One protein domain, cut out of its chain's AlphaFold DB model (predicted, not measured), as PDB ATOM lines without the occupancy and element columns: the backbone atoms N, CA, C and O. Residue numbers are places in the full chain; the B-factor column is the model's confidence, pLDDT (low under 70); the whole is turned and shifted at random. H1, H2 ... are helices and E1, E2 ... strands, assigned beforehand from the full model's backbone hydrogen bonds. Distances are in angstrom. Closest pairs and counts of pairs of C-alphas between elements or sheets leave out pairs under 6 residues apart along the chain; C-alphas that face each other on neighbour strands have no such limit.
ATOM      1  N   GLY A 197      46.102   5.736 -37.193       41.38
ATOM      2  CA  GLY A 197      46.306   4.441 -36.514       41.38
ATOM      3  C   GLY A 197      45.514   3.266 -37.126       41.38
ATOM      4  O   GLY A 197      45.150   2.337 -36.412       41.38
ATOM      5  N   GLY A 198      45.188   3.348 -38.423       44.28
ATOM      6  CA  GLY A 198      44.127   2.560 -39.037       44.28
ATOM      7  C   GLY A 198      43.068   3.419 -39.732       44.28
ATOM      8  O   GLY A 198      42.989   3.343 -40.940       44.28
ATOM      9  N   LEU A 199      42.227   4.194 -39.037       45.50
ATOM     10  CA  LEU A 199      40.889   4.638 -39.498       45.50
ATOM     11  C   LEU A 199      40.838   5.822 -40.483       45.50
ATOM     12  O   LEU A 199      40.642   6.959 -40.074       45.50
ATOM     13  N   THR A 200      40.913   5.582 -41.798       50.28
ATOM     14  CA  THR A 200      40.707   6.650 -42.801       50.28
ATOM     15  C   THR A 200      39.217   6.824 -43.146       50.28
ATOM     16  O   THR A 200      38.635   6.008 -43.856       50.28
ATOM     17  N   ALA A 201      38.573   7.906 -42.689       56.12
ATOM     18  CA  ALA A 201      37.185   8.236 -43.053       56.12
ATOM     19  C   ALA A 201      37.099   8.846 -44.468       56.12
ATOM     20  O   ALA A 201      36.937  10.056 -44.643       56.12
ATOM     21  N   LEU A 202      37.208   8.001 -45.496       53.91
ATOM     22  CA  LEU A 202      37.374   8.403 -46.898       53.91
ATOM     23  C   LEU A 202      36.244   9.303 -47.440       53.91
ATOM     24  O   LEU A 202      36.485  10.137 -48.314       53.91
ATOM     25  N   LEU A 203      35.012   9.148 -46.940       58.41
ATOM     26  CA  LEU A 203      33.833   9.885 -47.423       58.41
ATOM     27  C   LEU A 203      33.272  10.887 -46.403       58.41
ATOM     28  O   LEU A 203      32.114  11.299 -46.519       58.41
ATOM     29  N   GLY A 204      34.067  11.264 -45.395       66.62
ATOM     30  CA  GLY A 204      33.612  12.119 -44.298       66.62
ATOM     31  C   GLY A 204      32.603  11.420 -43.388       66.62
ATOM     32  O   GLY A 204      31.766  12.070 -42.780       66.62
ATOM     33  N   GLU A 205      32.627  10.092 -43.305       76.44
ATOM     34  CA  GLU A 205      31.645   9.301 -42.549       76.44
ATOM     35  C   GLU A 205      31.784   9.440 -41.020       76.44
ATOM     36  O   GLU A 205      30.900   9.020 -40.274       76.44
ATOM     37  N   VAL A 206      32.865  10.060 -40.551       85.81
ATOM     38  CA  VAL A 206      33.142  10.314 -39.136       85.81
ATOM     39  C   VAL A 206      33.150  11.821 -38.903       85.81
ATOM     40  O   VAL A 206      33.890  12.557 -39.560       85.81
ATOM     41  N   LEU A 207      32.310  12.290 -37.980       88.12
ATOM     42  CA  LEU A 207      32.437  13.638 -37.434       88.12
ATOM     43  C   LEU A 207      33.626  13.633 -36.485       88.12
ATOM     44  O   LEU A 207      33.735  12.719 -35.673       88.12
ATOM     45  N   ASP A 208      34.476  14.648 -36.585       86.38
ATOM     46  CA  ASP A 208      35.719  14.733 -35.824       86.38
ATOM     47  C   ASP A 208      35.998  16.174 -35.392       86.38
ATOM     48  O   ASP A 208      36.107  17.081 -36.227       86.38
ATOM     49  N   GLN A 209      36.095  16.391 -34.083       83.12
ATOM     50  CA  GLN A 209      36.314  17.718 -33.520       83.12
ATOM     51  C   GLN A 209      37.732  18.265 -33.770       83.12
ATOM     52  O   GLN A 209      37.881  19.466 -34.019       83.12
ATOM     53  N   ASP A 210      38.761  17.422 -33.720       76.44
ATOM     54  CA  ASP A 210      40.169  17.834 -33.774       76.44
ATOM     55  C   ASP A 210      40.586  18.309 -35.171       76.44
ATOM     56  O   ASP A 210      41.528  19.089 -35.334       76.44
ATOM     57  N   LEU A 211      39.820  17.924 -36.188       66.81
ATOM     58  CA  LEU A 211      39.995  18.364 -37.571       66.81
ATOM     59  C   LEU A 211      39.343  19.712 -37.887       66.81
ATOM     60  O   LEU A 211      39.421  20.188 -39.022       66.81
ATOM     61  N   GLY A 212      38.681  20.334 -36.909       63.94
ATOM     62  CA  GLY A 212      37.960  21.592 -37.101       63.94
ATOM     63  C   GLY A 212      36.690  21.456 -37.946       63.94
ATOM     64  O   GLY A 212      36.111  22.465 -38.348       63.94
ATOM     65  N   THR A 213      36.249  20.225 -38.216       67.06
ATOM     66  CA  THR A 213      35.090  19.921 -39.063       67.06
ATOM     67  C   THR A 213      34.102  18.961 -38.387       67.06
ATOM     68  O   THR A 213      33.307  18.305 -39.054       67.06
ATOM     69  N   GLY A 214      34.102  18.911 -37.048       75.00
ATOM     70  CA  GLY A 214      33.266  18.054 -36.186       75.00
ATOM     71  C   GLY A 214      31.778  18.394 -36.178       75.00
ATOM     72  O   GLY A 214      31.107  18.292 -35.150       75.00
ATOM     73  N   PHE A 215      31.268  18.829 -37.324       86.69
ATOM     74  CA  PHE A 215      29.902  19.230 -37.545       86.69
ATOM     75  C   PHE A 215      29.375  18.713 -38.887       86.69
ATOM     76  O   PHE A 215      30.100  18.576 -39.873       86.69
ATOM     77  N   ALA A 216      28.065  18.506 -38.938       89.94
ATOM     78  CA  ALA A 216      27.320  18.238 -40.157       89.94
ATOM     79  C   ALA A 216      26.136  19.198 -40.251       89.94
ATOM     80  O   ALA A 216      25.257  19.212 -39.384       89.94
ATOM     81  N   GLY A 217      26.108  20.001 -41.315       89.00
ATOM     82  CA  GLY A 217      24.947  20.822 -41.639       89.00
ATOM     83  C   GLY A 217      23.780  19.933 -42.060       89.00
ATOM     84  O   GLY A 217      23.927  19.092 -42.946       89.00
ATOM     85  N   THR A 218      22.618  20.092 -41.436       91.50
ATOM     86  CA  THR A 218      21.432  19.308 -41.786       91.50
ATOM     87  C   THR A 218      20.145  20.086 -41.535       91.50
ATOM     88  O   THR A 218      20.099  21.044 -40.762       91.50
ATOM     89  N   THR A 219      19.092  19.671 -42.228       92.06
ATOM     90  CA  THR A 219      17.726  20.146 -42.018       92.06
ATOM     91  C   THR A 219      16.998  19.231 -41.047       92.06
ATOM     92  O   THR A 219      17.372  18.071 -40.865       92.06
ATOM     93  N   PHE A 220      15.941  19.750 -40.443       91.31
ATOM     94  CA  PHE A 220      15.127  19.044 -39.472       91.31
ATOM     95  C   PHE A 220      13.654  19.251 -39.775       91.31
ATOM     96  O   PHE A 220      13.217  20.378 -40.034       91.31
ATOM     97  N   MET A 221      12.894  18.166 -39.724       91.19
ATOM     98  CA  MET A 221      11.444  18.207 -39.828       91.19
ATOM     99  C   MET A 221      10.807  18.812 -38.559       91.19
ATOM    100  O   MET A 221      11.427  18.817 -37.491       91.19
ATOM    101  N   PRO A 222       9.577  19.356 -38.645       90.31
ATOM    102  CA  PRO A 222       8.882  19.911 -37.485       90.31
ATOM    103  C   PRO A 222       8.655  18.851 -36.392       90.31
ATOM    104  O   PRO A 222       8.033  17.824 -36.684       90.31
ATOM    105  N   PRO A 223       9.068  19.082 -35.129       89.38
ATOM    106  CA  PRO A 223       8.952  18.073 -34.081       89.38
ATOM    107  C   PRO A 223       7.509  17.786 -33.626       89.38
ATOM    108  O   PRO A 223       7.279  16.797 -32.939       89.38
ATOM    109  N   ASN A 224       6.519  18.606 -34.009       88.44
ATOM    110  CA  ASN A 224       5.103  18.278 -33.783       88.44
ATOM    111  C   ASN A 224       4.569  17.204 -34.741       88.44
ATOM    112  O   ASN A 224       3.525  16.612 -34.479       88.44
ATOM    113  N   GLU A 225       5.245  16.996 -35.867       85.00
ATOM    114  CA  GLU A 225       4.837  16.054 -36.909       85.00
ATOM    115  C   GLU A 225       5.790  14.856 -37.003       85.00
ATOM    116  O   GLU A 225       5.379  13.768 -37.406       85.00
ATOM    117  N   TRP A 226       7.055  15.053 -36.623       88.06
ATOM    118  CA  TRP A 226       8.134  14.091 -36.798       88.06
ATOM    119  C   TRP A 226       8.977  13.959 -35.544       88.06
ATOM    120  O   TRP A 226       9.266  14.930 -34.855       88.06
ATOM    121  N   THR A 227       9.473  12.757 -35.307       89.38
ATOM    122  CA  THR A 227      10.544  12.518 -34.352       89.38
ATOM    123  C   THR A 227      11.863  12.476 -35.102       89.38
ATOM    124  O   THR A 227      12.064  11.608 -35.950       89.38
ATOM    125  N   THR A 228      12.781  13.379 -34.764       92.44
ATOM    126  CA  THR A 228      14.178  13.320 -35.208       92.44
ATOM    127  C   THR A 228      15.029  12.708 -34.102       92.44
ATOM    128  O   THR A 228      15.084  13.239 -32.990       92.44
ATOM    129  N   ARG A 229      15.731  11.623 -34.423       92.50
ATOM    130  CA  ARG A 229      16.620  10.899 -33.513       92.50
ATOM    131  C   ARG A 229      17.993  10.702 -34.146       92.50
ATOM    132  O   ARG A 229      18.093  10.369 -35.325       92.50
ATOM    133  N   PHE A 230      19.042  10.873 -33.354       93.44
ATOM    134  CA  PHE A 230      20.427  10.638 -33.750       93.44
ATOM    135  C   PHE A 230      20.929   9.340 -33.142       93.44
ATOM    136  O   PHE A 230      20.851   9.174 -31.928       93.44
ATOM    137  N   PHE A 231      21.473   8.452 -33.964       93.12
ATOM    138  CA  PHE A 231      22.217   7.281 -33.524       93.12
ATOM    139  C   PHE A 231      23.697   7.615 -33.571       93.12
ATOM    140  O   PHE A 231      24.216   7.965 -34.629       93.12
ATOM    141  N   VAL A 232      24.342   7.562 -32.414       94.56
ATOM    142  CA  VAL A 232      25.706   8.044 -32.218       94.56
ATOM    143  C   VAL A 232      26.556   6.902 -31.701       94.56
ATOM    144  O   VAL A 232      26.207   6.300 -30.685       94.56
ATOM    145  N   THR A 233      27.681   6.654 -32.361       95.06
ATOM    146  CA  THR A 233      28.678   5.673 -31.923       95.06
ATOM    147  C   THR A 233      30.049   6.346 -31.945       95.06
ATOM    148  O   THR A 233      30.505   6.715 -33.035       95.06
ATOM    149  N   PRO A 234      30.681   6.555 -30.771       93.81
ATOM    150  CA  PRO A 234      32.059   7.016 -30.675       93.81
ATOM    151  C   PRO A 234      33.002   6.128 -31.483       93.81
ATOM    152  O   PRO A 234      32.835   4.906 -31.539       93.81
ATOM    153  N   VAL A 235      33.992   6.769 -32.087       89.94
ATOM    154  CA  VAL A 235      35.047   6.119 -32.856       89.94
ATOM    155  C   VAL A 235      36.355   6.356 -32.116       89.94
ATOM    156  O   VAL A 235      36.735   7.508 -31.932       89.94
ATOM    157  N   ALA A 236      37.023   5.285 -31.687       86.19
ATOM    158  CA  ALA A 236      38.380   5.380 -31.164       86.19
ATOM    159  C   ALA A 236      39.380   5.263 -32.303       86.19
ATOM    160  O   ALA A 236      39.624   4.184 -32.847       86.19
ATOM    161  N   ASP A 237      39.970   6.400 -32.621       72.25
ATOM    162  CA  ASP A 237      40.945   6.592 -33.687       72.25
ATOM    163  C   ASP A 237      42.365   6.874 -33.148       72.25
ATOM    164  O   ASP A 237      43.289   7.180 -33.905       72.25
ATOM    165  N   GLY A 238      42.536   6.762 -31.826       70.75
ATOM    166  CA  GLY A 238      43.785   7.005 -31.109       70.75
ATOM    167  C   GLY A 238      44.053   8.472 -30.748       70.75
ATOM    168  O   GLY A 238      45.085   8.747 -30.134       70.75
ATOM    169  N   THR A 239      43.163   9.408 -31.100       72.06
ATOM    170  CA  THR A 239      43.231  10.818 -30.659       72.06
ATOM    171  C   THR A 239      42.600  11.031 -29.283       72.06
ATOM    172  O   THR A 239      43.031  11.910 -28.532       72.06
ATOM    173  N   GLY A 240      41.608  10.205 -28.944       81.38
ATOM    174  CA  GLY A 240      40.986  10.152 -27.632       81.38
ATOM    175  C   GLY A 240      41.810   9.372 -26.611       81.38
ATOM    176  O   GLY A 240      43.040   9.436 -26.563       81.38
ATOM    177  N   THR A 241      41.116   8.661 -25.726       89.44
ATOM    178  CA  THR A 241      41.759   7.950 -24.602       89.44
ATOM    179  C   THR A 241      41.755   6.435 -24.762       89.44
ATOM    180  O   THR A 241      42.570   5.768 -24.122       89.44
ATOM    181  N   ALA A 242      40.882   5.885 -25.608       84.69
ATOM    182  CA  ALA A 242      40.937   4.481 -25.987       84.69
ATOM    183  C   ALA A 242      42.128   4.205 -26.917       84.69
ATOM    184  O   ALA A 242      42.473   5.018 -27.775       84.69
ATOM    185  N   ALA A 243      42.747   3.028 -26.773       79.56
ATOM    186  CA  ALA A 243      43.862   2.624 -27.631       79.56
ATOM    187  C   ALA A 243      43.395   2.096 -29.000       79.56
ATOM    188  O   ALA A 243      44.181   2.069 -29.947       79.56
ATOM    189  N   GLY A 244      42.124   1.707 -29.122       80.25
ATOM    190  CA  GLY A 244      41.473   1.394 -30.389       80.25
ATOM    191  C   GLY A 244      40.000   1.034 -30.211       80.25
ATOM    192  O   GLY A 244      39.502   0.914 -29.093       80.25
ATOM    193  N   GLN A 245      39.295   0.814 -31.324       86.44
ATOM    194  CA  GLN A 245      37.843   0.580 -31.322       86.44
ATOM    195  C   GLN A 245      37.394  -0.640 -30.492       86.44
ATOM    196  O   GLN A 245      36.256  -0.675 -30.032       86.44
ATOM    197  N   ARG A 246      38.258  -1.638 -30.261       84.81
ATOM    198  CA  ARG A 246      37.924  -2.778 -29.380       84.81
ATOM    199  C   ARG A 246      37.859  -2.404 -27.902       84.81
ATOM    200  O   ARG A 246      37.150  -3.067 -27.161       84.81
ATOM    201  N   ASP A 247      38.513  -1.317 -27.504       82.94
ATOM    202  CA  ASP A 247      38.465  -0.795 -26.137       82.94
ATOM    203  C   ASP A 247      37.276   0.170 -25.937       82.94
ATOM    204  O   ASP A 247      37.185   0.859 -24.919       82.94
ATOM    205  N   CYS A 248      36.353   0.246 -26.911       85.06
ATOM    206  CA  CYS A 248      35.220   1.176 -26.907       85.06
ATOM    207  C   CYS A 248      33.919   0.666 -26.292       85.06
ATOM    208  O   CYS A 248      32.859   1.263 -26.493       85.06
ATOM    209  N   GLU A 249      33.978  -0.352 -25.440       91.56
ATOM    210  CA  GLU A 249      32.847  -0.723 -24.583       91.56
ATOM    211  C   GLU A 249      32.371   0.438 -23.688       91.56
ATOM    212  O   GLU A 249      31.190   0.525 -23.354       91.56
ATOM    213  N   ASN A 250      33.261   1.372 -23.343       94.19
ATOM    214  CA  ASN A 250      32.968   2.545 -22.521       94.19
ATOM    215  C   ASN A 250      33.390   3.879 -23.173       94.19
ATOM    216  O   ASN A 250      33.442   4.893 -22.470       94.19
ATOM    217  N   CYS A 251      33.684   3.889 -24.482       94.19
ATOM    218  CA  CYS A 251      34.002   5.123 -25.201       94.19
ATOM    219  C   CYS A 251      32.833   6.098 -25.134       94.19
ATOM    220  O   CYS A 251      31.678   5.673 -25.153       94.19
ATOM    221  N   SER A 252      33.098   7.396 -25.079       96.25
ATOM    222  CA  SER A 252      32.054   8.400 -25.029       96.25
ATOM    223  C   SER A 252      32.345   9.639 -25.850       96.25
ATOM    224  O   SER A 252      33.471  10.122 -25.937       96.25
ATOM    225  N   VAL A 253      31.261  10.172 -26.404       95.69
ATOM    226  CA  VAL A 253      31.213  11.428 -27.146       95.69
ATOM    227  C   VAL A 253      29.961  12.183 -26.719       95.69
ATOM    228  O   VAL A 253      28.949  11.579 -26.358       95.69
ATOM    229  N   SER A 254      29.995  13.507 -26.753       95.00
ATOM    230  CA  SER A 254      28.805  14.329 -26.544       95.00
ATOM    231  C   SER A 254      28.285  14.880 -27.864       95.00
ATOM    232  O   SER A 254      29.060  15.419 -28.643       95.00
ATOM    233  N   ILE A 255      26.971  14.807 -28.085       94.69
ATOM    234  CA  ILE A 255      26.290  15.367 -29.262       94.69
ATOM    235  C   ILE A 255      25.422  16.571 -28.880       94.69
ATOM    236  O   ILE A 255      24.824  16.594 -27.801       94.69
ATOM    237  N   TYR A 256      25.351  17.568 -29.760       93.94
ATOM    238  CA  TYR A 256      24.487  18.743 -29.623       93.94
ATOM    239  C   TYR A 256      24.159  19.361 -30.991       93.94
ATOM    240  O   TYR A 256      24.714  18.956 -32.012       93.94
ATOM    241  N   ILE A 257      23.248  20.339 -31.018       93.06
ATOM    242  CA  ILE A 257      22.917  21.106 -32.227       93.06
ATOM    243  C   ILE A 257      23.237  22.581 -32.001       93.06
ATOM    244  O   ILE A 257      22.883  23.153 -30.967       93.06
ATOM    245  N   SER A 258      23.891  23.184 -32.990       90.12
ATOM    246  CA  SER A 258      24.276  24.593 -33.016       90.12
ATOM    247  C   SER A 258      23.743  25.280 -34.279       90.12
ATOM    248  O   SER A 258      23.718  24.661 -35.346       90.12
ATOM    249  N   PRO A 259      23.358  26.567 -34.222       88.56
ATOM    250  CA  PRO A 259      23.057  27.346 -35.416       88.56
ATOM    251  C   PRO A 259      24.331  27.758 -36.177       88.56
ATOM    252  O   PRO A 259      24.257  28.167 -37.333       88.56
ATOM    253  N   ASP A 260      25.511  27.658 -35.567       86.75
ATOM    254  CA  ASP A 260      26.783  28.063 -36.168       86.75
ATOM    255  C   ASP A 260      27.777  26.896 -36.240       86.75
ATOM    256  O   ASP A 260      27.722  25.978 -35.425       86.75
ATOM    257  N   GLN A 261      28.694  26.932 -37.210       85.94
ATOM    258  CA  GLN A 261      29.704  25.880 -37.411       85.94
ATOM    259  C   GLN A 261      30.731  25.813 -36.279       85.94
ATOM    260  O   GLN A 261      31.250  24.742 -35.996       85.94
ATOM    261  N   ALA A 262      31.006  26.938 -35.614       84.62
ATOM    262  CA  ALA A 262      31.966  26.993 -34.518       84.62
ATOM    263  C   ALA A 262      31.426  26.354 -33.229       84.62
ATOM    264  O   ALA A 262      32.193  26.153 -32.291       84.62
ATOM    265  N   GLY A 263      30.128  26.033 -33.178       84.38
ATOM    266  CA  GLY A 263      29.524  25.367 -32.033       84.38
ATOM    267  C   GLY A 263      29.579  26.251 -30.805       84.38
ATOM    268  O   GLY A 263      29.996  25.779 -29.754       84.38
ATOM    269  N   THR A 264      29.241  27.539 -30.943       82.69
ATOM    270  CA  THR A 264      29.366  28.524 -29.851       82.69
ATOM    271  C   THR A 264      28.109  28.674 -29.005       82.69
ATOM    272  O   THR A 264      28.189  29.090 -27.845       82.69
ATOM    273  N   VAL A 265      26.953  28.268 -29.536       83.88
ATOM    274  CA  VAL A 265      25.668  28.269 -28.830       83.88
ATOM    275  C   VAL A 265      24.833  27.045 -29.204       83.88
ATOM    276  O   VAL A 265      25.014  26.453 -30.262       83.88
ATOM    277  N   ALA A 266      23.895  26.659 -28.338       84.06
ATOM    278  CA  ALA A 266      22.890  25.662 -28.692       84.06
ATOM    279  C   ALA A 266      21.684  26.344 -29.343       84.06
ATOM    280  O   ALA A 266      21.183  27.341 -28.814       84.06
ATOM    281  N   GLY A 267      21.200  25.799 -30.458       86.44
ATOM    282  CA  GLY A 267      20.059  26.361 -31.180       86.44
ATOM    283  C   GLY A 267      20.003  25.940 -32.642       86.44
ATOM    284  O   GLY A 267      20.773  25.094 -33.085       86.44
ATOM    285  N   MET A 268      19.073  26.538 -33.384       87.50
ATOM    286  CA  MET A 268      18.815  26.251 -34.796       87.50
ATOM    287  C   MET A 268      18.309  27.499 -35.524       87.50
ATOM    288  O   MET A 268      17.818  28.441 -34.897       87.50
ATOM    289  N   HIS A 269      18.389  27.469 -36.849       85.88
ATOM    290  CA  HIS A 269      17.718  28.411 -37.741       85.88
ATOM    291  C   HIS A 269      16.331  27.889 -38.128       85.88
ATOM    292  O   HIS A 269      16.101  26.674 -38.128       85.88
ATOM    293  N   ASP A 270      15.406  28.784 -38.475       83.06
ATOM    294  CA  ASP A 270      14.150  28.395 -39.122       83.06
ATOM    295  C   ASP A 270      14.373  27.861 -40.533       83.06
ATOM    296  O   ASP A 270      15.444  27.947 -41.129       83.06
ATOM    297  N   ARG A 271      13.313  27.254 -41.065       78.19
ATOM    298  CA  ARG A 271      13.253  26.782 -42.446       78.19
ATOM    299  C   ARG A 271      13.047  27.922 -43.453       78.19
ATOM    300  O   ARG A 271      13.233  27.698 -44.648       78.19
ATOM    301  N   ASP A 272      12.600  29.095 -43.004       68.38
ATOM    302  CA  ASP A 272      12.259  30.192 -43.903       68.38
ATOM    303  C   ASP A 272      13.509  30.951 -44.397       68.38
ATOM    304  O   ASP A 272      14.576  30.942 -43.790       68.38
ATOM    305  N   THR A 273      13.406  31.531 -45.593       48.62
ATOM    306  CA  THR A 273      14.502  32.254 -46.258       48.62
ATOM    307  C   THR A 273      14.628  33.700 -45.786       48.62
ATOM    308  O   THR A 273      15.447  34.451 -46.324       48.62
ATOM    309  N   VAL A 274      13.777  34.146 -44.859       55.88
ATOM    310  CA  VAL A 274      13.909  35.480 -44.292       55.88
ATOM    311  C   VAL A 274      15.004  35.335 -43.261       55.88
ATOM    312  O   VAL A 274      14.736  34.876 -42.165       55.88
ATOM    313  N   MET A 275      16.242  35.688 -43.628       46.66
ATOM    314  CA  MET A 275      17.358  35.782 -42.684       46.66
ATOM    315  C   MET A 275      16.906  36.599 -41.470       46.66
ATOM    316  O   MET A 275      17.021  37.827 -41.448       46.66
ATOM    317  N   ARG A 276      16.379  35.932 -40.446       54.97
ATOM    318  CA  ARG A 276      16.331  36.494 -39.117       54.97
ATOM    319  C   ARG A 276      17.793  36.604 -38.751       54.97
ATOM    320  O   ARG A 276      18.538  35.633 -38.827       54.97
ATOM    321  N   SER A 277      18.221  37.814 -38.426       53.56
ATOM    322  CA  SER A 277      19.609  38.073 -38.052       53.56
ATOM    323  C   SER A 277      20.039  37.286 -36.810       53.56
ATOM    324  O   SER A 277      21.224  37.253 -36.509       53.56
ATOM    325  N   GLU A 278      19.094  36.661 -36.104       60.91
ATOM    326  CA  GLU A 278      19.313  35.971 -34.843       60.91
ATOM    327  C   GLU A 278      18.757  34.538 -34.907       60.91
ATOM    328  O   GLU A 278      17.588  34.362 -35.275       60.91
ATOM    329  N   PRO A 279      19.551  33.520 -34.522       64.31
ATOM    330  CA  PRO A 279      19.065  32.154 -34.379       64.31
ATOM    331  C   PRO A 279      17.993  32.064 -33.289       64.31
ATOM    332  O   PRO A 279      17.872  32.928 -32.413       64.31
ATOM    333  N   PHE A 280      17.229  30.975 -33.300       66.56
ATOM    334  CA  PHE A 280      16.256  30.720 -32.249       66.56
ATOM    335  C   PHE A 280      16.943  30.562 -30.891       66.56
ATOM    336  O   PHE A 280      17.724  29.635 -30.693       66.56
ATOM    337  N   ALA A 281      16.636  31.494 -29.979       60.00
ATOM    338  CA  ALA A 281      16.950  31.488 -28.549       60.00
ATOM    339  C   ALA A 281      18.306  30.830 -28.190       60.00
ATOM    340  O   ALA A 281      18.303  29.752 -27.586       60.00
ATOM    341  N   PRO A 282      19.452  31.462 -28.522       62.75
ATOM    342  CA  PRO A 282      20.764  30.891 -28.240       62.75
ATOM    343  C   PRO A 282      20.930  30.669 -26.733       62.75
ATOM    344  O   PRO A 282      20.897  31.611 -25.938       62.75
ATOM    345  N   ALA A 283      21.094  29.410 -26.332       62.56
ATOM    346  CA  ALA A 283      21.388  29.040 -24.953       62.56
ATOM    347  C   ALA A 283      22.864  28.660 -24.810       62.56
ATOM    348  O   ALA A 283      23.492  28.158 -25.746       62.56
ATOM    349  N   ALA A 284      23.417  28.859 -23.612       64.94
ATOM    350  CA  ALA A 284      24.762  28.393 -23.310       64.94
ATOM    351  C   ALA A 284      24.848  26.857 -23.445       64.94
ATOM    352  O   ALA A 284      24.013  26.116 -22.917       64.94
ATOM    353  N   LEU A 285      25.917  26.399 -24.101       64.94
ATOM    354  CA  LEU A 285      26.243  25.009 -24.453       64.94
ATOM    355  C   LEU A 285      26.424  23.947 -23.343       64.94
ATOM    356  O   LEU A 285      26.652  22.785 -23.706       64.94
ATOM    357  N   PRO A 286      26.357  24.215 -22.019       53.34
ATOM    358  CA  PRO A 286      26.506  23.121 -21.059       53.34
ATOM    359  C   PRO A 286      25.256  22.254 -20.849       53.34
ATOM    360  O   PRO A 286      25.410  21.114 -20.433       53.34
ATOM    361  N   THR A 287      24.033  22.745 -21.101       60.88
ATOM    362  CA  THR A 287      22.807  22.011 -20.686       60.88
ATOM    363  C   THR A 287      22.175  21.133 -21.762       60.88
ATOM    364  O   THR A 287      21.418  20.223 -21.430       60.88
ATOM    365  N   SER A 288      22.492  21.371 -23.033       73.31
ATOM    366  CA  SER A 288      21.844  20.697 -24.160       73.31
ATOM    367  C   SER A 288      22.709  19.628 -24.823       73.31
ATOM    368  O   SER A 288      22.232  18.937 -25.705       73.31
ATOM    369  N   ALA A 289      23.972  19.453 -24.440       89.75
ATOM    370  CA  ALA A 289      24.745  18.334 -24.969       89.75
ATOM    371  C   ALA A 289      24.366  17.035 -24.250       89.75
ATOM    372  O   ALA A 289      24.222  17.016 -23.024       89.75
ATOM    373  N   LYS A 290      24.244  15.938 -24.998       93.19
ATOM    374  CA  LYS A 290      24.024  14.604 -24.431       93.19
ATOM    375  C   LYS A 290      25.255  13.745 -24.624       93.19
ATOM    376  O   LYS A 290      25.699  13.543 -25.748       93.19
ATOM    377  N   ASN A 291      25.773  13.241 -23.510       95.12
ATOM    378  CA  ASN A 291      26.867  12.287 -23.505       95.12
ATOM    379  C   ASN A 291      26.345  10.900 -23.885       95.12
ATOM    380  O   ASN A 291      25.371  10.413 -23.305       95.12
ATOM    381  N   VAL A 292      27.005  10.275 -24.847       95.31
ATOM    382  CA  VAL A 292      26.693   8.949 -25.364       95.31
ATOM    383  C   VAL A 292      27.865   8.038 -25.054       95.31
ATOM    384  O   VAL A 292      28.970   8.315 -25.502       95.31
ATOM    385  N   VAL A 293      27.617   6.957 -24.315       95.19
ATOM    386  CA  VAL A 293      28.612   5.912 -24.036       95.19
ATOM    387  C   VAL A 293      28.368   4.708 -24.950       95.19
ATOM    388  O   VAL A 293      27.225   4.268 -25.080       95.19
ATOM    389  N   CYS A 294      29.421   4.166 -25.561       93.44
ATOM    390  CA  CYS A 294      29.453   3.067 -26.532       93.44
ATOM    391  C   CYS A 294      28.606   3.271 -27.803       93.44
ATOM    392  O   CYS A 294      29.125   3.370 -28.902       93.44
ATOM    393  N   THR A 295      27.283   3.300 -27.675       92.81
ATOM    394  CA  THR A 295      26.358   3.684 -28.742       92.81
ATOM    395  C   THR A 295      25.059   4.192 -28.125       92.81
ATOM    396  O   THR A 295      24.608   3.720 -27.075       92.81
ATOM    397  N   GLY A 296      24.425   5.183 -28.730       91.62
ATOM    398  CA  GLY A 296      23.273   5.854 -28.143       91.62
ATOM    399  C   GLY A 296      22.292   6.338 -29.180       91.62
ATOM    400  O   GLY A 296      22.646   6.542 -30.334       91.62
ATOM    401  N   ALA A 297      21.055   6.532 -28.737       91.31
ATOM    402  CA  ALA A 297      20.035   7.192 -29.525       91.31
ATOM    403  C   ALA A 297      19.570   8.438 -28.765       91.31
ATOM    404  O   ALA A 297      19.166   8.325 -27.609       91.31
ATOM    405  N   VAL A 298      19.671   9.607 -29.389       93.38
ATOM    406  CA  VAL A 298      19.395  10.905 -28.764       93.38
ATOM    407  C   VAL A 298      18.313  11.620 -29.556       93.38
ATOM    408  O   VAL A 298      18.455  11.795 -30.765       93.38
ATOM    409  N   ASP A 299      17.235  12.033 -28.894       93.69
ATOM    410  CA  ASP A 299      16.187  12.817 -29.542       93.69
ATOM    411  C   ASP A 299      16.634  14.265 -29.729       93.69
ATOM    412  O   ASP A 299      17.263  14.865 -28.858       93.69
ATOM    413  N   MET A 300      16.274  14.857 -30.867       93.69
ATOM    414  CA  MET A 300      16.588  16.255 -31.171       93.69
ATOM    415  C   MET A 300      16.095  17.210 -30.078       93.69
ATOM    416  O   MET A 300      16.795  18.151 -29.712       93.69
ATOM    417  N   THR A 301      14.912  16.953 -29.519       91.50
ATOM    418  CA  THR A 301      14.323  17.775 -28.454       91.50
ATOM    419  C   THR A 301      15.104  17.713 -27.146       91.50
ATOM    420  O   THR A 301      15.032  18.652 -26.362       91.50
ATOM    421  N   ASP A 302      15.872  16.647 -26.919       91.69
ATOM    422  CA  ASP A 302      16.690  16.488 -25.717       91.69
ATOM    423  C   ASP A 302      18.005  17.265 -25.800       91.69
ATOM    424  O   ASP A 302      18.622  17.538 -24.765       91.69
ATOM    425  N   ILE A 303      18.435  17.608 -27.020       92.00
ATOM    426  CA  ILE A 303      19.663  18.368 -27.292       92.00
ATOM    427  C   ILE A 303      19.420  19.804 -27.755       92.00
ATOM    428  O   ILE A 303      20.349  20.504 -28.167       92.00
ATOM    429  N   LEU A 304      18.177  20.266 -27.646       89.00
ATOM    430  CA  LEU A 304      17.781  21.642 -27.900       89.00
ATOM    431  C   LEU A 304      17.150  22.258 -26.652       89.00
ATOM    432  O   LEU A 304      16.433  21.584 -25.912       89.00
ATOM    433  N   PRO A 305      17.345  23.563 -26.415       86.75
ATOM    434  CA  PRO A 305      16.567  24.269 -25.408       86.75
ATOM    435  C   PRO A 305      15.069  24.208 -25.743       86.75
ATOM    436  O   PRO A 305      14.681  24.404 -26.895       86.75
ATOM    437  N   GLN A 306      14.203  24.046 -24.736       87.31
ATOM    438  CA  GLN A 306      12.746  23.979 -24.945       87.31
ATOM    439  C   GLN A 306      12.189  25.202 -25.699       87.31
ATOM    440  O   GLN A 306      11.243  25.081 -26.472       87.31
ATOM    441  N   ALA A 307      12.785  26.384 -25.504       85.56
ATOM    442  CA  ALA A 307      12.416  27.590 -26.242       85.56
ATOM    443  C   ALA A 307      12.629  27.439 -27.759       85.56
ATOM    444  O   ALA A 307      11.777  27.872 -28.531       85.56
ATOM    445  N   VAL A 308      13.715  26.777 -28.173       87.25
ATOM    446  CA  VAL A 308      14.011  26.474 -29.580       87.25
ATOM    447  C   VAL A 308      13.028  25.441 -30.109       87.25
ATOM    448  O   VAL A 308      12.422  25.671 -31.150       87.25
ATOM    449  N   VAL A 309      12.792  24.358 -29.358       89.06
ATOM    450  CA  VAL A 309      11.811  23.316 -29.718       89.06
ATOM    451  C   VAL A 309      10.434  23.928 -29.989       89.06
ATOM    452  O   VAL A 309       9.825  23.638 -31.014       89.06
ATOM    453  N   ASN A 310       9.975  24.840 -29.126       89.31
ATOM    454  CA  ASN A 310       8.693  25.530 -29.293       89.31
ATOM    455  C   ASN A 310       8.644  26.414 -30.552       89.31
ATOM    456  O   ASN A 310       7.577  26.581 -31.136       89.31
ATOM    457  N   GLN A 311       9.774  26.993 -30.965       86.06
ATOM    458  CA  GLN A 311       9.862  27.871 -32.138       86.06
ATOM    459  C   GLN A 311       9.912  27.088 -33.456       86.06
ATOM    460  O   GLN A 311       9.336  27.527 -34.449       86.06
ATOM    461  N   ILE A 312      10.544  25.912 -33.468       87.31
ATOM    462  CA  ILE A 312      10.615  25.045 -34.657       87.31
ATOM    463  C   ILE A 312       9.437  24.069 -34.758       87.31
ATOM    464  O   ILE A 312       9.297  23.389 -35.773       87.31
ATOM    465  N   ALA A 313       8.583  24.017 -33.731       88.44
ATOM    466  CA  ALA A 313       7.552  23.004 -33.522       88.44
ATOM    467  C   ALA A 313       6.722  22.668 -34.773       88.44
ATOM    468  O   ALA A 313       6.503  21.495 -35.062       88.44
ATOM    469  N   SER A 314       6.306  23.687 -35.531       87.19
ATOM    470  CA  SER A 314       5.437  23.556 -36.711       87.19
ATOM    471  C   SER A 314       6.128  23.768 -38.061       87.19
ATOM    472  O   SER A 314       5.472  23.671 -39.090       87.19
ATOM    473  N   GLN A 315       7.414  24.117 -38.089       86.06
ATOM    474  CA  GLN A 315       8.111  24.483 -39.336       86.06
ATOM    475  C   GLN A 315       9.424  23.731 -39.568       86.06
ATOM    476  O   GLN A 315       9.914  23.690 -40.698       86.06
ATOM    477  N   GLY A 316       9.965  23.094 -38.528       89.88
ATOM    478  CA  GLY A 316      11.296  22.513 -38.566       89.88
ATOM    479  C   GLY A 316      12.364  23.601 -38.635       89.88
ATOM    480  O   GLY A 316      12.157  24.732 -38.189       89.88
ATOM    481  N   GLY A 317      13.516  23.264 -39.196       89.94
ATOM    482  CA  GLY A 317      14.618  24.208 -39.300       89.94
ATOM    483  C   GLY A 317      15.861  23.600 -39.914       89.94
ATOM    484  O   GLY A 317      15.814  22.539 -40.538       89.94
ATOM    485  N   TRP A 318      16.988  24.265 -39.718       90.94
ATOM    486  CA  TRP A 318      18.297  23.725 -40.056       90.94
ATOM    487  C   TRP A 318      19.341  24.172 -39.039       90.94
ATOM    488  O   TRP A 318      19.148  25.117 -38.275       90.94
ATOM    489  N   GLY A 319      20.450  23.452 -39.000       90.25
ATOM    490  CA  GLY A 319      21.560  23.753 -38.114       90.25
ATOM    491  C   GLY A 319      22.703  22.784 -38.339       90.25
ATOM    492  O   GLY A 319      22.739  22.051 -39.328       90.25
ATOM    493  N   TYR A 320      23.628  22.779 -37.398       91.38
ATOM    494  CA  TYR A 320      24.801  21.933 -37.405       91.38
ATOM    495  C   TYR A 320      24.693  20.943 -36.259       91.38
ATOM    496  O   TYR A 320      24.680  21.337 -35.093       91.38
ATOM    497  N   VAL A 321      24.613  19.658 -36.590       93.69
ATOM    498  CA  VAL A 321      24.832  18.598 -35.605       93.69
ATOM    499  C   VAL A 321      26.317  18.560 -35.329       93.69
ATOM    500  O   VAL A 321      27.099  18.444 -36.269       93.69
ATOM    501  N   GLN A 322      26.693  18.679 -34.067       92.56
ATOM    502  CA  GLN A 322      28.082  18.738 -33.649       92.56
ATOM    503  C   GLN A 322      28.381  17.685 -32.603       92.56
ATOM    504  O   GLN A 322      27.501  17.272 -31.840       92.56
ATOM    505  N   ILE A 323      29.652  17.310 -32.543       92.94
ATOM    506  CA  ILE A 323      30.182  16.472 -31.482       92.94
ATOM    507  C   ILE A 323      31.242  17.214 -30.676       92.94
ATOM    508  O   ILE A 323      31.811  18.214 -31.115       92.94
ATOM    509  N   ARG A 324      31.485  16.729 -29.464       91.56
ATOM    510  CA  ARG A 324      32.632  17.110 -28.647       91.56
ATOM    511  C   ARG A 324      33.074  15.940 -27.781       91.56
ATOM    512  O   ARG A 324      32.272  15.027 -27.560       91.56
ATOM    513  N   ALA A 325      34.273  16.050 -27.218       92.38
ATOM    514  CA  ALA A 325      34.767  15.164 -26.170       92.38
ATOM    515  C   ALA A 325      33.657  14.769 -25.175       92.38
ATOM    516  O   ALA A 325      32.955  15.625 -24.612       92.38
ATOM    517  N   GLY A 326      33.472  13.463 -24.987       92.38
ATOM    518  CA  GLY A 326      32.589  12.914 -23.967       92.38
ATOM    519  C   GLY A 326      32.991  13.283 -22.532       92.38
ATOM    520  O   GLY A 326      34.004  13.933 -22.272       92.38
ATOM    521  N   THR A 327      32.165  12.886 -21.566       92.94
ATOM    522  CA  THR A 327      32.330  13.265 -20.149       92.94
ATOM    523  C   THR A 327      32.591  12.083 -19.211       92.94
ATOM    524  O   THR A 327      32.563  12.260 -17.994       92.94
ATOM    525  N   SER A 328      32.776  10.869 -19.732       92.31
ATOM    526  CA  SER A 328      32.927   9.649 -18.923       92.31
ATOM    527  C   SER A 328      33.650   8.530 -19.674       92.31
ATOM    528  O   SER A 328      33.595   8.489 -20.894       92.31
ATOM    529  N   GLY A 329      34.219   7.558 -18.958       92.44
ATOM    530  CA  GLY A 329      34.864   6.402 -19.596       92.44
ATOM    531  C   GLY A 329      36.039   6.819 -20.480       92.44
ATOM    532  O   GLY A 329      36.745   7.769 -20.135       92.44
ATOM    533  N   ASN A 330      36.218   6.127 -21.605       92.88
ATOM    534  CA  ASN A 330      37.185   6.535 -22.614       92.88
ATOM    535  C   ASN A 330      36.600   7.719 -23.404       92.88
ATOM    536  O   ASN A 330      35.569   7.601 -24.048       92.88
ATOM    537  N   VAL A 331      37.177   8.906 -23.281       94.31
ATOM    538  CA  VAL A 331      36.705  10.116 -23.959       94.31
ATOM    539  C   VAL A 331      37.264  10.168 -25.374       94.31
ATOM    540  O   VAL A 331      38.480  10.148 -25.547       94.31
ATOM    541  N   GLU A 332      36.372  10.291 -26.356       92.44
ATOM    542  CA  GLU A 332      36.704  10.344 -27.779       92.44
ATOM    543  C   GLU A 332      36.233  11.662 -28.412       92.44
ATOM    544  O   GLU A 332      35.221  12.244 -27.997       92.44
ATOM    545  N   ASN A 333      36.963  12.119 -29.433       90.56
ATOM    546  CA  ASN A 333      36.675  13.347 -30.189       90.56
ATOM    547  C   ASN A 333      35.987  13.082 -31.533       90.56
ATOM    548  O   ASN A 333      35.658  14.028 -32.256       90.56
ATOM    549  N   SER A 334      35.722  11.807 -31.816       90.19
ATOM    550  CA  SER A 334      35.250  11.316 -33.102       90.19
ATOM    551  C   SER A 334      34.035  10.421 -32.927       90.19
ATOM    552  O   SER A 334      33.924   9.650 -31.967       90.19
ATOM    553  N   ALA A 335      33.082  10.528 -33.849       92.88
ATOM    554  CA  ALA A 335      31.890   9.696 -33.834       92.88
ATOM    555  C   ALA A 335      31.247   9.566 -35.209       92.88
ATOM    556  O   ALA A 335      31.228  10.491 -36.022       92.88
ATOM    557  N   THR A 336      30.600   8.427 -35.417       92.38
ATOM    558  CA  THR A 336      29.588   8.298 -36.467       92.38
ATOM    559  C   THR A 336      28.254   8.802 -35.948       92.38
ATOM    560  O   THR A 336      27.898   8.578 -34.786       92.38
ATOM    561  N   VAL A 337      27.506   9.487 -36.814       93.12
ATOM    562  CA  VAL A 337      26.172   9.980 -36.479       93.12
ATOM    563  C   VAL A 337      25.211   9.685 -37.620       93.12
ATOM    564  O   VAL A 337      25.374  10.177 -38.734       93.12
ATOM    565  N   LEU A 338      24.164   8.918 -37.330       91.12
ATOM    566  CA  LEU A 338      23.042   8.721 -38.241       91.12
ATOM    567  C   LEU A 338      21.833   9.498 -37.741       91.12
ATOM    568  O   LEU A 338      21.395   9.317 -36.609       91.12
ATOM    569  N   LYS A 339      21.266  10.346 -38.594       92.44
ATOM    570  CA  LYS A 339      19.994  11.020 -38.344       92.44
ATOM    571  C   LYS A 339      18.860  10.171 -38.910       92.44
ATOM    572  O   LYS A 339      18.891   9.821 -40.086       92.44
ATOM    573  N   LEU A 340      17.843   9.904 -38.102       88.56
ATOM    574  CA  LEU A 340      16.590   9.294 -38.529       88.56
ATOM    575  C   LEU A 340      15.427  10.221 -38.185       88.56
ATOM    576  O   LEU A 340      15.259  10.602 -37.028       88.56
ATOM    577  N   GLU A 341      14.609  10.555 -39.175       88.31
ATOM    578  CA  GLU A 341      13.368  11.310 -38.984       88.31
ATOM    579  C   GLU A 341      12.190  10.427 -39.356       88.31
ATOM    580  O   GLU A 341      12.154   9.898 -40.466       88.31
ATOM    581  N   TYR A 342      11.249  10.253 -38.433       83.94
ATOM    582  CA  TYR A 342      10.128   9.336 -38.608       83.94
ATOM    583  C   TYR A 342       8.842   9.863 -37.979       83.94
ATOM    584  O   TYR A 342       8.875  10.632 -37.021       83.94
ATOM    585  N   ASN A 343       7.698   9.431 -38.499       82.00
ATOM    586  CA  ASN A 343       6.382   9.694 -37.921       82.00
ATOM    587  C   ASN A 343       5.668   8.376 -37.602       82.00
ATOM    588  O   ASN A 343       5.611   7.455 -38.411       82.00
ATOM    589  N   LEU A 344       5.131   8.257 -36.387       62.06
ATOM    590  CA  LEU A 344       4.406   7.056 -35.972       62.06
ATOM    591  C   LEU A 344       2.926   7.208 -36.337       62.06
ATOM    592  O   LEU A 344       2.187   7.966 -35.706       62.06
ATOM    593  N   VAL A 345       2.464   6.465 -37.343       56.12
ATOM    594  CA  VAL A 345       1.032   6.386 -37.664       56.12
ATOM    595  C   VAL A 345       0.343   5.506 -36.616       56.12
ATOM    596  O   VAL A 345       0.413   4.284 -36.668       56.12
ATOM    597  N   GLY A 346      -0.309   6.134 -35.633       53.88
ATOM    598  CA  GLY A 346      -0.993   5.402 -34.556       53.88
ATOM    599  C   GLY A 346      -1.635   6.237 -33.448       53.88
ATOM    600  O   GLY A 346      -2.141   5.670 -32.483       53.88
ATOM    601  N   GLY A 347      -1.666   7.566 -33.581       49.50
ATOM    602  CA  GLY A 347      -2.386   8.427 -32.640       49.50
ATOM    603  C   GLY A 347      -2.842   9.773 -33.202       49.50
ATOM    604  O   GLY A 347      -2.953  10.722 -32.438       49.50
ATOM    605  N   THR A 348      -3.122   9.856 -34.510       45.59
ATOM    606  CA  THR A 348      -3.492  11.064 -35.290       45.59
ATOM    607  C   THR A 348      -2.366  12.079 -35.543       45.59
ATOM    608  O   THR A 348      -2.388  13.196 -35.042       45.59
ATOM    609  N   ALA A 349      -1.440  11.722 -36.438       45.50
ATOM    610  CA  ALA A 349      -0.750  12.689 -37.291       45.50
ATOM    611  C   ALA A 349      -0.853  12.197 -38.744       45.50
ATOM    612  O   ALA A 349      -0.317  11.150 -39.102       45.50
ATOM    613  N   THR A 350      -1.635  12.910 -39.555       46.66
ATOM    614  CA  THR A 350      -1.698  12.750 -41.011       46.66
ATOM    615  C   THR A 350      -0.584  13.580 -41.620       46.66
ATOM    616  O   THR A 350      -0.655  14.808 -41.599       46.66
ATOM    617  N   THR A 351       0.438  12.937 -42.164       47.50
ATOM    618  CA  THR A 351       1.531  13.632 -42.841       47.50
ATOM    619  C   THR A 351       1.026  14.164 -44.183       47.50
ATOM    620  O   THR A 351       0.857  13.403 -45.136       47.50
ATOM    621  N   MET A 352       0.752  15.469 -44.271       43.22
ATOM    622  CA  MET A 352       0.635  16.157 -45.559       43.22
ATOM    623  C   MET A 352       2.047  16.498 -46.024       43.22
ATOM    624  O   MET A 352       2.640  17.472 -45.575       43.22
ATOM    625  N   LEU A 353       2.601  15.689 -46.927       42.97
ATOM    626  CA  LEU A 353       3.932  15.929 -47.497       42.97
ATOM    627  C   LEU A 353       3.954  17.030 -48.572       42.97
ATOM    628  O   LEU A 353       4.977  17.214 -49.228       42.97
ATOM    629  N   SER A 354       2.864  17.780 -48.758       40.53
ATOM    630  CA  SER A 354       2.815  18.846 -49.755       40.53
ATOM    631  C   SER A 354       1.766  19.922 -49.439       40.53
ATOM    632  O   SER A 354       0.706  19.597 -48.900       40.53
ATOM    633  N   PRO A 355       2.013  21.203 -49.792       44.16
ATOM    634  CA  PRO A 355       0.981  22.240 -49.793       44.16
ATOM    635  C   PRO A 355      -0.131  22.003 -50.836       44.16
ATOM    636  O   PRO A 355      -1.128  22.727 -50.812       44.16
ATOM    637  N   ASP A 356      -0.009  21.009 -51.730       48.22
ATOM    638  CA  ASP A 356      -1.116  20.546 -52.570       48.22
ATOM    639  C   ASP A 356      -1.904  19.399 -51.899       48.22
ATOM    640  O   ASP A 356      -1.480  18.263 -51.717       48.22
ATOM    641  N   SER A 357      -3.118  19.740 -51.483       45.34
ATOM    642  CA  SER A 357      -3.984  19.019 -50.545       45.34
ATOM    643  C   SER A 357      -4.583  17.681 -51.024       45.34
ATOM    644  O   SER A 357      -5.731  17.401 -50.685       45.34
ATOM    645  N   SER A 358      -3.909  16.864 -51.843       49.00
ATOM    646  CA  SER A 358      -4.577  15.704 -52.475       49.00
ATOM    647  C   SER A 358      -3.999  14.315 -52.206       49.00
ATOM    648  O   SER A 358      -4.667  13.335 -52.534       49.00
ATOM    649  N   THR A 359      -2.837  14.179 -51.564       43.44
ATOM    650  CA  THR A 359      -2.250  12.856 -51.299       43.44
ATOM    651  C   THR A 359      -1.891  12.678 -49.828       43.44
ATOM    652  O   THR A 359      -0.846  13.100 -49.340       43.44
ATOM    653  N   SER A 360      -2.785  12.019 -49.093       45.44
ATOM    654  CA  SER A 360      -2.462  11.449 -47.786       45.44
ATOM    655  C   SER A 360      -1.762  10.109 -47.992       45.44
ATOM    656  O   SER A 360      -2.352   9.190 -48.565       45.44
ATOM    657  N   PHE A 361      -0.532   9.979 -47.504       40.69
ATOM    658  CA  PHE A 361       0.149   8.691 -47.422       40.69
ATOM    659  C   PHE A 361      -0.119   8.070 -46.048       40.69
ATOM    660  O   PHE A 361       0.064   8.715 -45.019       40.69
ATOM    661  N   THR A 362      -0.563   6.815 -46.025       47.25
ATOM    662  CA  THR A 362      -0.631   5.996 -44.808       47.25
ATOM    663  C   THR A 362       0.610   5.111 -44.745       47.25
ATOM    664  O   THR A 362       0.702   4.144 -45.498       47.25
ATOM    665  N   GLY A 363       1.560   5.450 -43.875       50.41
ATOM    666  CA  GLY A 363       2.781   4.679 -43.628       50.41
ATOM    667  C   GLY A 363       3.779   5.465 -42.777       50.41
ATOM    668  O   GLY A 363       3.668   6.685 -42.675       50.41
ATOM    669  N   THR A 364       4.741   4.773 -42.165       61.16
ATOM    670  CA  THR A 364       5.897   5.411 -41.521       61.16
ATOM    671  C   THR A 364       6.780   5.973 -42.625       61.16
ATOM    672  O   THR A 364       7.379   5.220 -43.392       61.16
ATOM    673  N   VAL A 365       6.852   7.294 -42.747       60.66
ATOM    674  CA  VAL A 365       7.843   7.907 -43.630       60.66
ATOM    675  C   VAL A 365       9.123   8.037 -42.826       60.66
ATOM    676  O   VAL A 365       9.095   8.561 -41.719       60.66
ATOM    677  N   ASN A 366      10.228   7.540 -43.373       71.81
ATOM    678  CA  ASN A 366      11.532   7.575 -42.727       71.81
ATOM    679  C   ASN A 366      12.516   8.340 -43.611       71.81
ATOM    680  O   ASN A 366      12.668   8.017 -44.789       71.81
ATOM    681  N   ASN A 367      13.205   9.325 -43.044       79.88
ATOM    682  CA  ASN A 367      14.372   9.957 -43.650       79.88
ATOM    683  C   ASN A 367      15.611   9.560 -42.841       79.88
ATOM    684  O   ASN A 367      15.856  10.112 -41.768       79.88
ATOM    685  N   GLY A 368      16.350   8.564 -43.330       82.31
ATOM    686  CA  GLY A 368      17.614   8.118 -42.747       82.31
ATOM    687  C   GLY A 368      18.791   8.743 -43.487       82.31
ATOM    688  O   GLY A 368      18.944   8.531 -44.687       82.31
ATOM    689  N   VAL A 369      19.628   9.501 -42.783       85.94
ATOM    690  CA  VAL A 369      20.797  10.178 -43.353       85.94
ATOM    691  C   VAL A 369      22.013   9.903 -42.483       85.94
ATOM    692  O   VAL A 369      22.033  10.247 -41.301       85.94
ATOM    693  N   TRP A 370      23.056   9.335 -43.081       87.56
ATOM    694  CA  TRP A 370      24.381   9.323 -42.473       87.56
ATOM    695  C   TRP A 370      24.950  10.741 -42.509       87.56
ATOM    696  O   TRP A 370      25.138  11.305 -43.590       87.56
ATOM    697  N   LEU A 371      25.212  11.331 -41.345       88.69
ATOM    698  CA  LEU A 371      25.757  12.678 -41.272       88.69
ATOM    699  C   LEU A 371      27.239  12.637 -41.603       88.69
ATOM    700  O   LEU A 371      28.028  12.000 -40.910       88.69
ATOM    701  N   ARG A 372      27.590  13.309 -42.695       83.31
ATOM    702  CA  ARG A 372      28.969  13.417 -43.135       83.31
ATOM    703  C   ARG A 372      29.573  14.701 -42.615       83.31
ATOM    704  O   ARG A 372      28.933  15.754 -42.624       83.31
ATOM    705  N   ASN A 373      30.812  14.583 -42.186       77.94
ATOM    706  CA  ASN A 373      31.693  15.689 -41.916       77.94
ATOM    707  C   ASN A 373      31.688  16.609 -43.142       77.94
ATOM    708  O   ASN A 373      31.868  16.145 -44.270       77.94
ATOM    709  N   ALA A 374      31.430  17.900 -42.928       64.50
ATOM    710  CA  ALA A 374      31.271  18.873 -44.009       64.50
ATOM    711  C   ALA A 374      32.545  19.069 -44.861       64.50
ATOM    712  O   ALA A 374      32.512  19.806 -45.847       64.50
ATOM    713  N   GLY A 375      33.641  18.392 -44.501       53.84
ATOM    714  CA  GLY A 375      34.926  18.480 -45.168       53.84
ATOM    715  C   GLY A 375      35.588  19.829 -44.915       53.84
ATOM    716  O   GLY A 375      34.968  20.818 -44.521       53.84
ATOM    717  N   VAL A 376      36.892  19.887 -45.155       48.41
ATOM    718  CA  VAL A 376      37.594  21.167 -45.255       48.41
ATOM    719  C   VAL A 376      37.027  21.909 -46.471       48.41
ATOM    720  O   VAL A 376      36.848  21.304 -47.532       48.41
ATOM    721  N   GLN A 377      36.725  23.207 -46.337       38.91
ATOM    722  CA  GLN A 377      36.225  24.017 -47.453       38.91
ATOM    723  C   GLN A 377      37.093  23.821 -48.708       38.91
ATOM    724  O   GLN A 377      38.282  24.136 -48.700       38.91
ATOM    725  N   GLY A 378      36.491  23.309 -49.785       38.00
ATOM    726  CA  GLY A 378      37.169  23.095 -51.070       38.00
ATOM    727  C   GLY A 378      36.828  21.785 -51.780       38.00
ATOM    728  O   GLY A 378      37.105  21.671 -52.972       38.00
ATOM    729  N   ILE A 379      36.199  20.823 -51.097       37.50
ATOM    730  CA  ILE A 379      35.838  19.522 -51.680       37.50
ATOM    731  C   ILE A 379      34.359  19.258 -51.388       37.50
ATOM    732  O   ILE A 379      33.991  18.619 -50.410       37.50
ATOM    733  N   SER A 380      33.490  19.831 -52.221       29.95
ATOM    734  CA  SER A 380      32.052  19.556 -52.182       29.95
ATOM    735  C   SER A 380      31.801  18.150 -52.725       29.95
ATOM    736  O   SER A 380      31.913  17.935 -53.930       29.95
ATOM    737  N   LEU A 381      31.443  17.209 -51.851       33.88
ATOM    738  CA  LEU A 381      30.870  15.917 -52.232       33.88
ATOM    739  C   LEU A 381      29.338  16.034 -52.195       33.88
ATOM    740  O   LEU A 381      28.699  15.582 -51.247       33.88
ATOM    741  N   PHE A 382      28.772  16.686 -53.211       29.16
ATOM    742  CA  PHE A 382      27.354  16.575 -53.566       29.16
ATOM    743  C   PHE A 382      27.243  15.975 -54.960       29.16
ATOM    744  O   PHE A 382      27.992  16.449 -55.848       29.16
TER     745      PHE A 382
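This is residues 197 to 382 of the 382 residues of an uncharacterized protein of Imhoffiella purpurea (UniProt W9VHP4). A sandwich of two four-stranded antiparallel sheets, E1-E6-E3-E4 and E5-E2-E7-E8, their strands at 29 degrees, has long loops around it and small helices H1 and H2 toward opposite ends. There is little regular structure: 67 of 186 printed residues, mostly strand, are in named elements, ordered E1-E2-H1-E3-E4-E5-H2-E6-E7-E8. The whole is compact, radius of gyration of the C-alphas 17.2 A, spanning 55 by 37 by 33 A.

E1, residues 215 to 220, and E6, residues 317 to 325, are antiparallel, with N 216 and O 321 2.8 A apart. H1, residues 245 to 250, only grazes the sheet of E2, residues 227 to 235; 0 of 2 O i to N i+4 pairs and 1 of 3 O i to N i+3 pairs are within hydrogen-bond range.

E1 begins at C-alpha 215, (29.902, 19.230, -37.545), and E6, 25.7 A long, ends at C-alpha 325, (34.767, 15.164, -26.170).

Residues 259 to 289 and 343 to 365 are long links; 58 printed residues are under pLDDT 70.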